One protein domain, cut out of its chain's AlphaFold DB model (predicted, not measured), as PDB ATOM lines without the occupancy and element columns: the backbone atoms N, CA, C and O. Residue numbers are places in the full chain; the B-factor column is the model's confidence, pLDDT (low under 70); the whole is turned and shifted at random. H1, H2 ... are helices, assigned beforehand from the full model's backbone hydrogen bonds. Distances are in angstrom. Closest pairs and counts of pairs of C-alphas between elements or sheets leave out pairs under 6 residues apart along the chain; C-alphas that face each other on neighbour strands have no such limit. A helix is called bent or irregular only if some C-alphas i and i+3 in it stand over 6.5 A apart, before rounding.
ATOM      1  N   ASP A  32     148.610 260.927 369.399       83.12
ATOM      2  CA  ASP A  32     149.343 259.990 370.255       83.12
ATOM      3  C   ASP A  32     150.819 259.834 369.850       83.12
ATOM      4  O   ASP A  32     151.609 259.162 370.518       83.12
ATOM      5  N   TRP A  33     151.238 260.530 368.789       88.25
ATOM      6  CA  TRP A  33     152.635 260.625 368.362       88.25
ATOM      7  C   TRP A  33     153.572 261.094 369.486       88.25
ATOM      8  O   TRP A  33     154.730 260.677 369.540       88.25
ATOM      9  N   CYS A  34     153.090 261.948 370.394       86.56
ATOM     10  CA  CYS A  34     153.881 262.432 371.526       86.56
ATOM     11  C   CYS A  34     154.381 261.279 372.409       86.56
ATOM     12  O   CYS A  34     155.564 261.250 372.747       86.56
ATOM     13  N   PHE A  35     153.527 260.289 372.690       84.75
ATOM     14  CA  PHE A  35     153.894 259.107 373.474       84.75
ATOM     15  C   PHE A  35     154.916 258.236 372.743       84.75
ATOM     16  O   PHE A  35     155.873 257.746 373.343       84.75
ATOM     17  N   TYR A  36     154.769 258.098 371.424       89.19
ATOM     18  CA  TYR A  36     155.739 257.374 370.607       89.19
ATOM     19  C   TYR A  36     157.105 258.071 370.580       89.19
ATOM     20  O   TYR A  36     158.146 257.421 370.643       89.19
ATOM     21  N   LYS A  37     157.130 259.406 370.541       88.12
ATOM     22  CA  LYS A  37     158.373 260.180 370.590       88.12
ATOM     23  C   LYS A  37     159.105 260.007 371.925       88.12
ATOM     24  O   LYS A  37     160.319 259.828 371.923       88.12
ATOM     25  N   GLU A  38     158.382 260.033 373.044       86.81
ATOM     26  CA  GLU A  38     158.951 259.757 374.370       86.81
ATOM     27  C   GLU A  38     159.510 258.333 374.456       86.81
ATOM     28  O   GLU A  38     160.624 258.133 374.943       86.81
ATOM     29  N   PHE A  39     158.790 257.357 373.895       90.75
ATOM     30  CA  PHE A  39     159.287 255.993 373.750       90.75
ATOM     31  C   PHE A  39     160.616 255.942 372.983       90.75
ATOM     32  O   PHE A  39     161.545 255.292 373.452       90.75
ATOM     33  N   LEU A  40     160.751 256.639 371.848       90.56
ATOM     34  CA  LEU A  40     161.991 256.625 371.059       90.56
ATOM     35  C   LEU A  40     163.188 257.190 371.831       90.56
ATOM     36  O   LEU A  40     164.286 256.643 371.728       90.56
ATOM     37  N   GLU A  41     162.987 258.255 372.609       87.75
ATOM     38  CA  GLU A  41     164.036 258.820 373.464       87.75
ATOM     39  C   GLU A  41     164.456 257.814 374.546       87.75
ATOM     40  O   GLU A  41     165.642 257.498 374.679       87.75
ATOM     41  N   CYS A  42     163.492 257.224 375.258       85.00
ATOM     42  CA  CYS A  42     163.759 256.204 376.274       85.00
ATOM     43  C   CYS A  42     164.454 254.970 375.676       85.00
ATOM     44  O   CYS A  42     165.495 254.536 376.174       85.00
ATOM     45  N   PHE A  43     163.950 254.458 374.557       87.31
ATOM     46  CA  PHE A  43     164.489 253.296 373.856       87.31
ATOM     47  C   PHE A  43     165.918 253.542 373.358       87.31
ATOM     48  O   PHE A  43     166.800 252.702 373.540       87.31
ATOM     49  N   ARG A  44     166.191 254.730 372.803       86.44
ATOM     50  CA  ARG A  44     167.543 255.143 372.414       86.44
ATOM     51  C   ARG A  44     168.486 255.168 373.613       86.44
ATOM     52  O   ARG A  44     169.608 254.673 373.503       86.44
ATOM     53  N   THR A  45     168.058 255.733 374.743       86.38
ATOM     54  CA  THR A  45     168.896 255.770 375.952       86.38
ATOM     55  C   THR A  45     169.177 254.376 376.505       86.38
ATOM     56  O   THR A  45     170.321 254.108 376.867       86.38
ATOM     57  N   ALA A  46     168.192 253.475 376.491       85.00
ATOM     58  CA  ALA A  46     168.356 252.090 376.920       85.00
ATOM     59  C   ALA A  46     169.368 251.342 376.035       85.00
ATOM     60  O   ALA A  46     170.299 250.731 376.556       85.00
ATOM     61  N   ILE A  47     169.276 251.479 374.702       85.00
ATOM     62  CA  ILE A  47     170.252 250.862 373.786       85.00
ATOM     63  C   ILE A  47     171.665 251.394 374.039       85.00
ATOM     64  O   ILE A  47     172.614 250.614 374.097       85.00
ATOM     65  N   LEU A  48     171.822 252.710 374.204       84.12
ATOM     66  CA  LEU A  48     173.133 253.321 374.449       84.12
ATOM     67  C   LEU A  48     173.764 252.863 375.770       84.12
ATOM     68  O   LEU A  48     174.989 252.796 375.865       84.12
ATOM     69  N   LYS A  49     172.941 252.545 376.772       83.69
ATOM     70  CA  LYS A  49     173.382 252.009 378.063       83.69
ATOM     71  C   LYS A  49     173.536 250.486 378.079       83.69
ATOM     72  O   LYS A  49     174.068 249.957 379.047       83.69
ATOM     73  N   GLY A  50     173.106 249.789 377.025       81.12
ATOM     74  CA  GLY A  50     173.081 248.326 376.981       81.12
ATOM     75  C   GLY A  50     172.029 247.703 377.907       81.12
ATOM     76  O   GLY A  50     172.163 246.540 378.273       81.12
ATOM     77  N   GLU A  51     171.012 248.472 378.300       83.62
ATOM     78  CA  GLU A  51     169.900 248.008 379.133       83.62
ATOM     79  C   GLU A  51     168.920 247.163 378.304       83.62
ATOM     80  O   GLU A  51     168.837 247.294 377.076       83.62
ATOM     81  N   ASP A  52     168.149 246.298 378.973       82.88
ATOM     82  CA  ASP A  52     167.102 245.542 378.293       82.88
ATOM     83  C   ASP A  52     166.023 246.491 377.748       82.88
ATOM     84  O   ASP A  52     165.511 247.383 378.428       82.88
ATOM     85  N   THR A  53     165.683 246.290 376.480       84.38
ATOM     86  CA  THR A  53     164.710 247.111 375.756       84.38
ATOM     87  C   THR A  53     163.319 246.486 375.723       84.38
ATOM     88  O   THR A  53     162.377 247.148 375.289       84.38
ATOM     89  N   SER A  54     163.175 245.241 376.193       84.00
ATOM     90  CA  SER A  54     161.917 244.482 376.193       84.00
ATOM     91  C   SER A  54     160.776 245.226 376.899       84.00
ATOM     92  O   SER A  54     159.662 245.286 376.380       84.00
ATOM     93  N   ILE A  55     161.078 245.883 378.023       82.81
ATOM     94  CA  ILE A  55     160.117 246.631 378.847       82.81
ATOM     95  C   ILE A  55     159.497 247.785 378.050       82.81
ATOM     96  O   ILE A  55     158.285 247.994 378.078       82.81
ATOM     97  N   TRP A  56     160.322 248.518 377.302       81.31
ATOM     98  CA  TRP A  56     159.868 249.649 376.495       81.31
ATOM     99  C   TRP A  56     159.024 249.194 375.305       81.31
ATOM    100  O   TRP A  56     158.041 249.851 374.971       81.31
ATOM    101  N   VAL A  57     159.390 248.066 374.686       84.88
ATOM    102  CA  VAL A  57     158.625 247.469 373.581       84.88
ATOM    103  C   VAL A  57     157.252 247.010 374.073       84.88
ATOM    104  O   VAL A  57     156.243 247.383 373.488       84.88
ATOM    105  N   HIS A  58     157.191 246.319 375.212       84.44
ATOM    106  CA  HIS A  58     155.922 245.882 375.796       84.44
ATOM    107  C   HIS A  58     155.021 247.066 376.191       84.44
ATOM    108  O   HIS A  58     153.799 246.999 376.077       84.44
ATOM    109  N   HIS A  59     155.606 248.175 376.653       82.56
ATOM    110  CA  HIS A  59     154.844 249.364 377.033       82.56
ATOM    111  C   HIS A  59     154.225 250.094 375.829       82.56
ATOM    112  O   HIS A  59     153.161 250.697 375.962       82.56
ATOM    113  N   ILE A  60     154.874 250.062 374.659       87.38
ATOM    114  CA  ILE A  60     154.380 250.752 373.458       87.38
ATOM    115  C   ILE A  60     153.455 249.872 372.607       87.38
ATOM    116  O   ILE A  60     152.670 250.396 371.826       87.38
ATOM    117  N   GLU A  61     153.475 248.554 372.791       84.94
ATOM    118  CA  GLU A  61     152.682 247.585 372.024       84.94
ATOM    119  C   GLU A  61     151.168 247.886 371.955       84.94
ATOM    120  O   GLU A  61     150.610 247.820 370.858       84.94
ATOM    121  N   PRO A  62     150.487 248.333 373.036       86.12
ATOM    122  CA  PRO A  62     149.074 248.708 372.964       86.12
ATOM    123  C   PRO A  62     148.807 249.905 372.047       86.12
ATOM    124  O   PRO A  62     147.701 250.034 371.525       86.12
ATOM    125  N   LEU A  63     149.801 250.777 371.861       83.81
ATOM    126  CA  LEU A  63     149.719 251.941 370.983       83.81
ATOM    127  C   LEU A  63     149.937 251.557 369.513       83.81
ATOM    128  O   LEU A  63     149.474 252.246 368.610       83.81
ATOM    129  N   VAL A  64     150.623 250.440 369.269       87.44
ATOM    130  CA  VAL A  64     151.030 249.976 367.941       87.44
ATOM    131  C   VAL A  64     150.221 248.748 367.511       87.44
ATOM    132  O   VAL A  64     150.765 247.793 366.980       87.44
ATOM    133  N   GLN A  65     148.908 248.728 367.746       84.12
ATOM    134  CA  GLN A  65     148.075 247.567 367.386       84.12
ATOM    135  C   GLN A  65     147.717 247.508 365.895       84.12
ATOM    136  O   GLN A  65     147.480 246.426 365.360       84.12
ATOM    137  N   GLU A  66     147.707 248.652 365.212       86.00
ATOM    138  CA  GLU A  66     147.354 248.719 363.795       86.00
ATOM    139  C   GLU A  66     148.427 248.063 362.905       86.00
ATOM    140  O   GLU A  66     149.611 248.374 363.062       86.00
ATOM    141  N   PRO A  67     148.069 247.212 361.922       81.31
ATOM    142  CA  PRO A  67     149.041 246.447 361.129       81.31
ATOM    143  C   PRO A  67     150.087 247.303 360.400       81.31
ATOM    144  O   PRO A  67     151.270 246.955 360.350       81.31
ATOM    145  N   ALA A  68     149.675 248.452 359.856       78.00
ATOM    146  CA  ALA A  68     150.586 249.392 359.200       78.00
ATOM    147  C   ALA A  68     151.572 250.025 360.198       78.00
ATOM    148  O   ALA A  68     152.746 250.244 359.885       78.00
ATOM    149  N   LEU A  69     151.098 250.268 361.420       86.69
ATOM    150  CA  LEU A  69     151.882 250.822 362.510       86.69
ATOM    151  C   LEU A  69     152.865 249.793 363.064       86.69
ATOM    152  O   LEU A  69     154.010 250.144 363.333       86.69
ATOM    153  N   GLN A  70     152.452 248.528 363.168       89.25
ATOM    154  CA  GLN A  70     153.305 247.416 363.596       89.25
ATOM    155  C   GLN A  70     154.494 247.255 362.668       89.25
ATOM    156  O   GLN A  70     155.634 247.217 363.129       89.25
ATOM    157  N   PHE A  71     154.241 247.223 361.359       88.31
ATOM    158  CA  PHE A  71     155.305 247.111 360.373       88.31
ATOM    159  C   PHE A  71     156.301 248.271 360.492       88.31
ATOM    160  O   PHE A  71     157.513 248.057 360.581       88.31
ATOM    161  N   ALA A  72     155.794 249.505 360.561       88.81
ATOM    162  CA  ALA A  72     156.645 250.681 360.674       88.81
ATOM    163  C   ALA A  72     157.420 250.714 362.002       88.81
ATOM    164  O   ALA A  72     158.611 251.020 362.018       88.81
ATOM    165  N   HIS A  73     156.778 250.342 363.108       91.81
ATOM    166  CA  HIS A  73     157.397 250.266 364.425       91.81
ATOM    167  C   HIS A  73     158.516 249.231 364.473       91.81
ATOM    168  O   HIS A  73     159.621 249.574 364.885       91.81
ATOM    169  N   GLN A  74     158.281 248.010 363.986       90.19
ATOM    170  CA  GLN A  74     159.317 246.978 363.924       90.19
ATOM    171  C   GLN A  74     160.509 247.428 363.069       90.19
ATOM    172  O   GLN A  74     161.660 247.235 363.468       90.19
ATOM    173  N   GLY A  75     160.254 248.119 361.952       89.38
ATOM    174  CA  GLY A  75     161.307 248.729 361.136       89.38
ATOM    175  C   GLY A  75     162.129 249.780 361.895       89.38
ATOM    176  O   GLY A  75     163.356 249.787 361.811       89.38
ATOM    177  N   VAL A  76     161.482 250.632 362.697       90.38
ATOM    178  CA  VAL A  76     162.169 251.633 363.532       90.38
ATOM    179  C   VAL A  76     163.014 250.971 364.622       90.38
ATOM    180  O   VAL A  76     164.162 251.372 364.821       90.38
ATOM    181  N   LEU A  77     162.495 249.942 365.302       90.00
ATOM    182  CA  LEU A  77     163.254 249.199 366.317       90.00
ATOM    183  C   LEU A  77     164.495 248.537 365.721       90.00
ATOM    184  O   LEU A  77     165.570 248.587 366.323       90.00
ATOM    185  N   PHE A  78     164.343 247.929 364.545       88.12
ATOM    186  CA  PHE A  78     165.430 247.289 363.819       88.12
ATOM    187  C   PHE A  78     166.535 248.297 363.480       88.12
ATOM    188  O   PHE A  78     167.681 248.114 363.897       88.12
ATOM    189  N   LEU A  79     166.177 249.408 362.827       87.06
ATOM    190  CA  LEU A  79     167.135 250.440 362.431       87.06
ATOM    191  C   LEU A  79     167.824 251.082 363.639       87.06
ATOM    192  O   LEU A  79     169.038 251.258 363.629       87.06
ATOM    193  N   LEU A  80     167.089 251.392 364.712       84.56
ATOM    194  CA  LEU A  80     167.689 251.977 365.915       84.56
ATOM    195  C   LEU A  80     168.701 251.038 366.567       84.56
ATOM    196  O   LEU A  80     169.779 251.485 366.961       84.56
ATOM    197  N   ARG A  81     168.388 249.742 366.656       84.12
ATOM    198  CA  ARG A  81     169.318 248.742 367.191       84.12
ATOM    199  C   ARG A  81     170.567 248.634 366.329       84.12
ATOM    200  O   ARG A  81     171.665 248.654 366.872       84.12
ATOM    201  N   GLU A  82     170.422 248.560 365.013       81.19
ATOM    202  CA  GLU A  82     171.556 248.435 364.093       81.19
ATOM    203  C   GLU A  82     172.450 249.686 364.113       81.19
ATOM    204  O   GLU A  82     173.672 249.601 364.255       81.19
ATOM    205  N   MET A  83     171.839 250.871 364.081       74.75
ATOM    206  CA  MET A  83     172.555 252.143 364.069       74.75
ATOM    207  C   MET A  83     173.288 252.420 365.382       74.75
ATOM    208  O   MET A  83     174.426 252.889 365.360       74.75
ATOM    209  N   LEU A  84     172.670 252.137 366.528       74.62
ATOM    210  CA  LEU A  84     173.254 252.431 367.842       74.62
ATOM    211  C   LEU A  84     174.233 251.346 368.311       74.62
ATOM    212  O   LEU A  84     175.110 251.629 369.123       74.62
ATOM    213  N   ARG A  85     174.133 250.125 367.768       67.62
ATOM    214  CA  ARG A  85     175.085 249.031 368.019       67.62
ATOM    215  C   ARG A  85     176.325 249.100 367.129       67.62
ATOM    216  O   ARG A  85     177.281 248.377 367.393       67.62
ATOM    217  N   SER A  86     176.361 250.001 366.139       59.03
ATOM    218  CA  SER A  86     177.552 250.309 365.329       59.03
ATOM    219  C   SER A  86     178.641 251.045 366.134       59.03
ATOM    220  O   SER A  86     179.123 252.120 365.782       59.03
TER     221      SER A  86
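What this domain is: This is residues 32 to 86 of the 328 residues of an uncharacterized protein of Alternaria alternata (UniProt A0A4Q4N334). Three helices run side by side lengthwise, their centres at the corners of a triangle: H1 and the shorter H2 form a helical hairpin, and H3 runs back along one side of it, facing the same way as H1. The bundle is only partly joined, since H3 touches H1 with residues 80 to 85 alone and is merely near H2 across a gap. The printed part has 55 residues with three named helices, in the order H1, H2, H3, and no named strand; the class is all helix. The whole is compact, with a radius of gyration of the C-alphas of 10.8 A, and elongated, spanning 29 by 17 by 17 A.

How they stand to each other: H1, residues 32 to 49, and H2, residues 54 to 63, form a helical hairpin. H1 touches H2 with residues 36 to 43 alone; the closest C-alphas of the two are those of Phe 43 and Trp 56, 6.5 A apart. Their lines stand at a shallow tilt of 10 degrees, and they run opposite ways. H2 is irregular, with C-alphas 59 and 62 standing 7.1 A apart, and its line is a rough one. H3, residues 67 to 85, touches H1 with residues 80 to 85 alone, against residues 44 to 48 of H1. Their closest C-alphas are those of Leu 48 and Leu 84, 6.7 A apart. H1 and H3 run the same way at a shallow tilt of 27 degrees. H2 and H3 are near each other, with 8 pairs of C-alphas within 10 A and the closest pair 8.5 A apart. In H1 and H3 every O i to N i+4 pair is within hydrogen-bond range; in H2 it is 4 of 6.

Where its parts are: H1 begins with C-alpha 32 at (149.343, 259.990, 370.255) and is 26.5 A long from first to last C-alpha, ending at Lys 49. H2 begins with C-alpha 54 at (161.917, 244.482, 376.193) and is 15.2 A long, ending at Leu 63. H3 begins at Pro 67, is 27.1 A long and ends with C-alpha 85 at (175.085, 249.031, 368.019).

The domain as a whole: The two C-alphas farthest apart are those of Glu 66 and Ser 86, at 30.3 A. The C-alphas of the first and last printed residues, Asp 32 and Ser 86, are 30.2 A apart. The printed part has no cut. Both links are tight, with 4 residues between H1 and H2 and 3 between H2 and H3. The mean pLDDT of the printed part is 84.7, and the model's confidence is low, under 70, at residues 85 to 86.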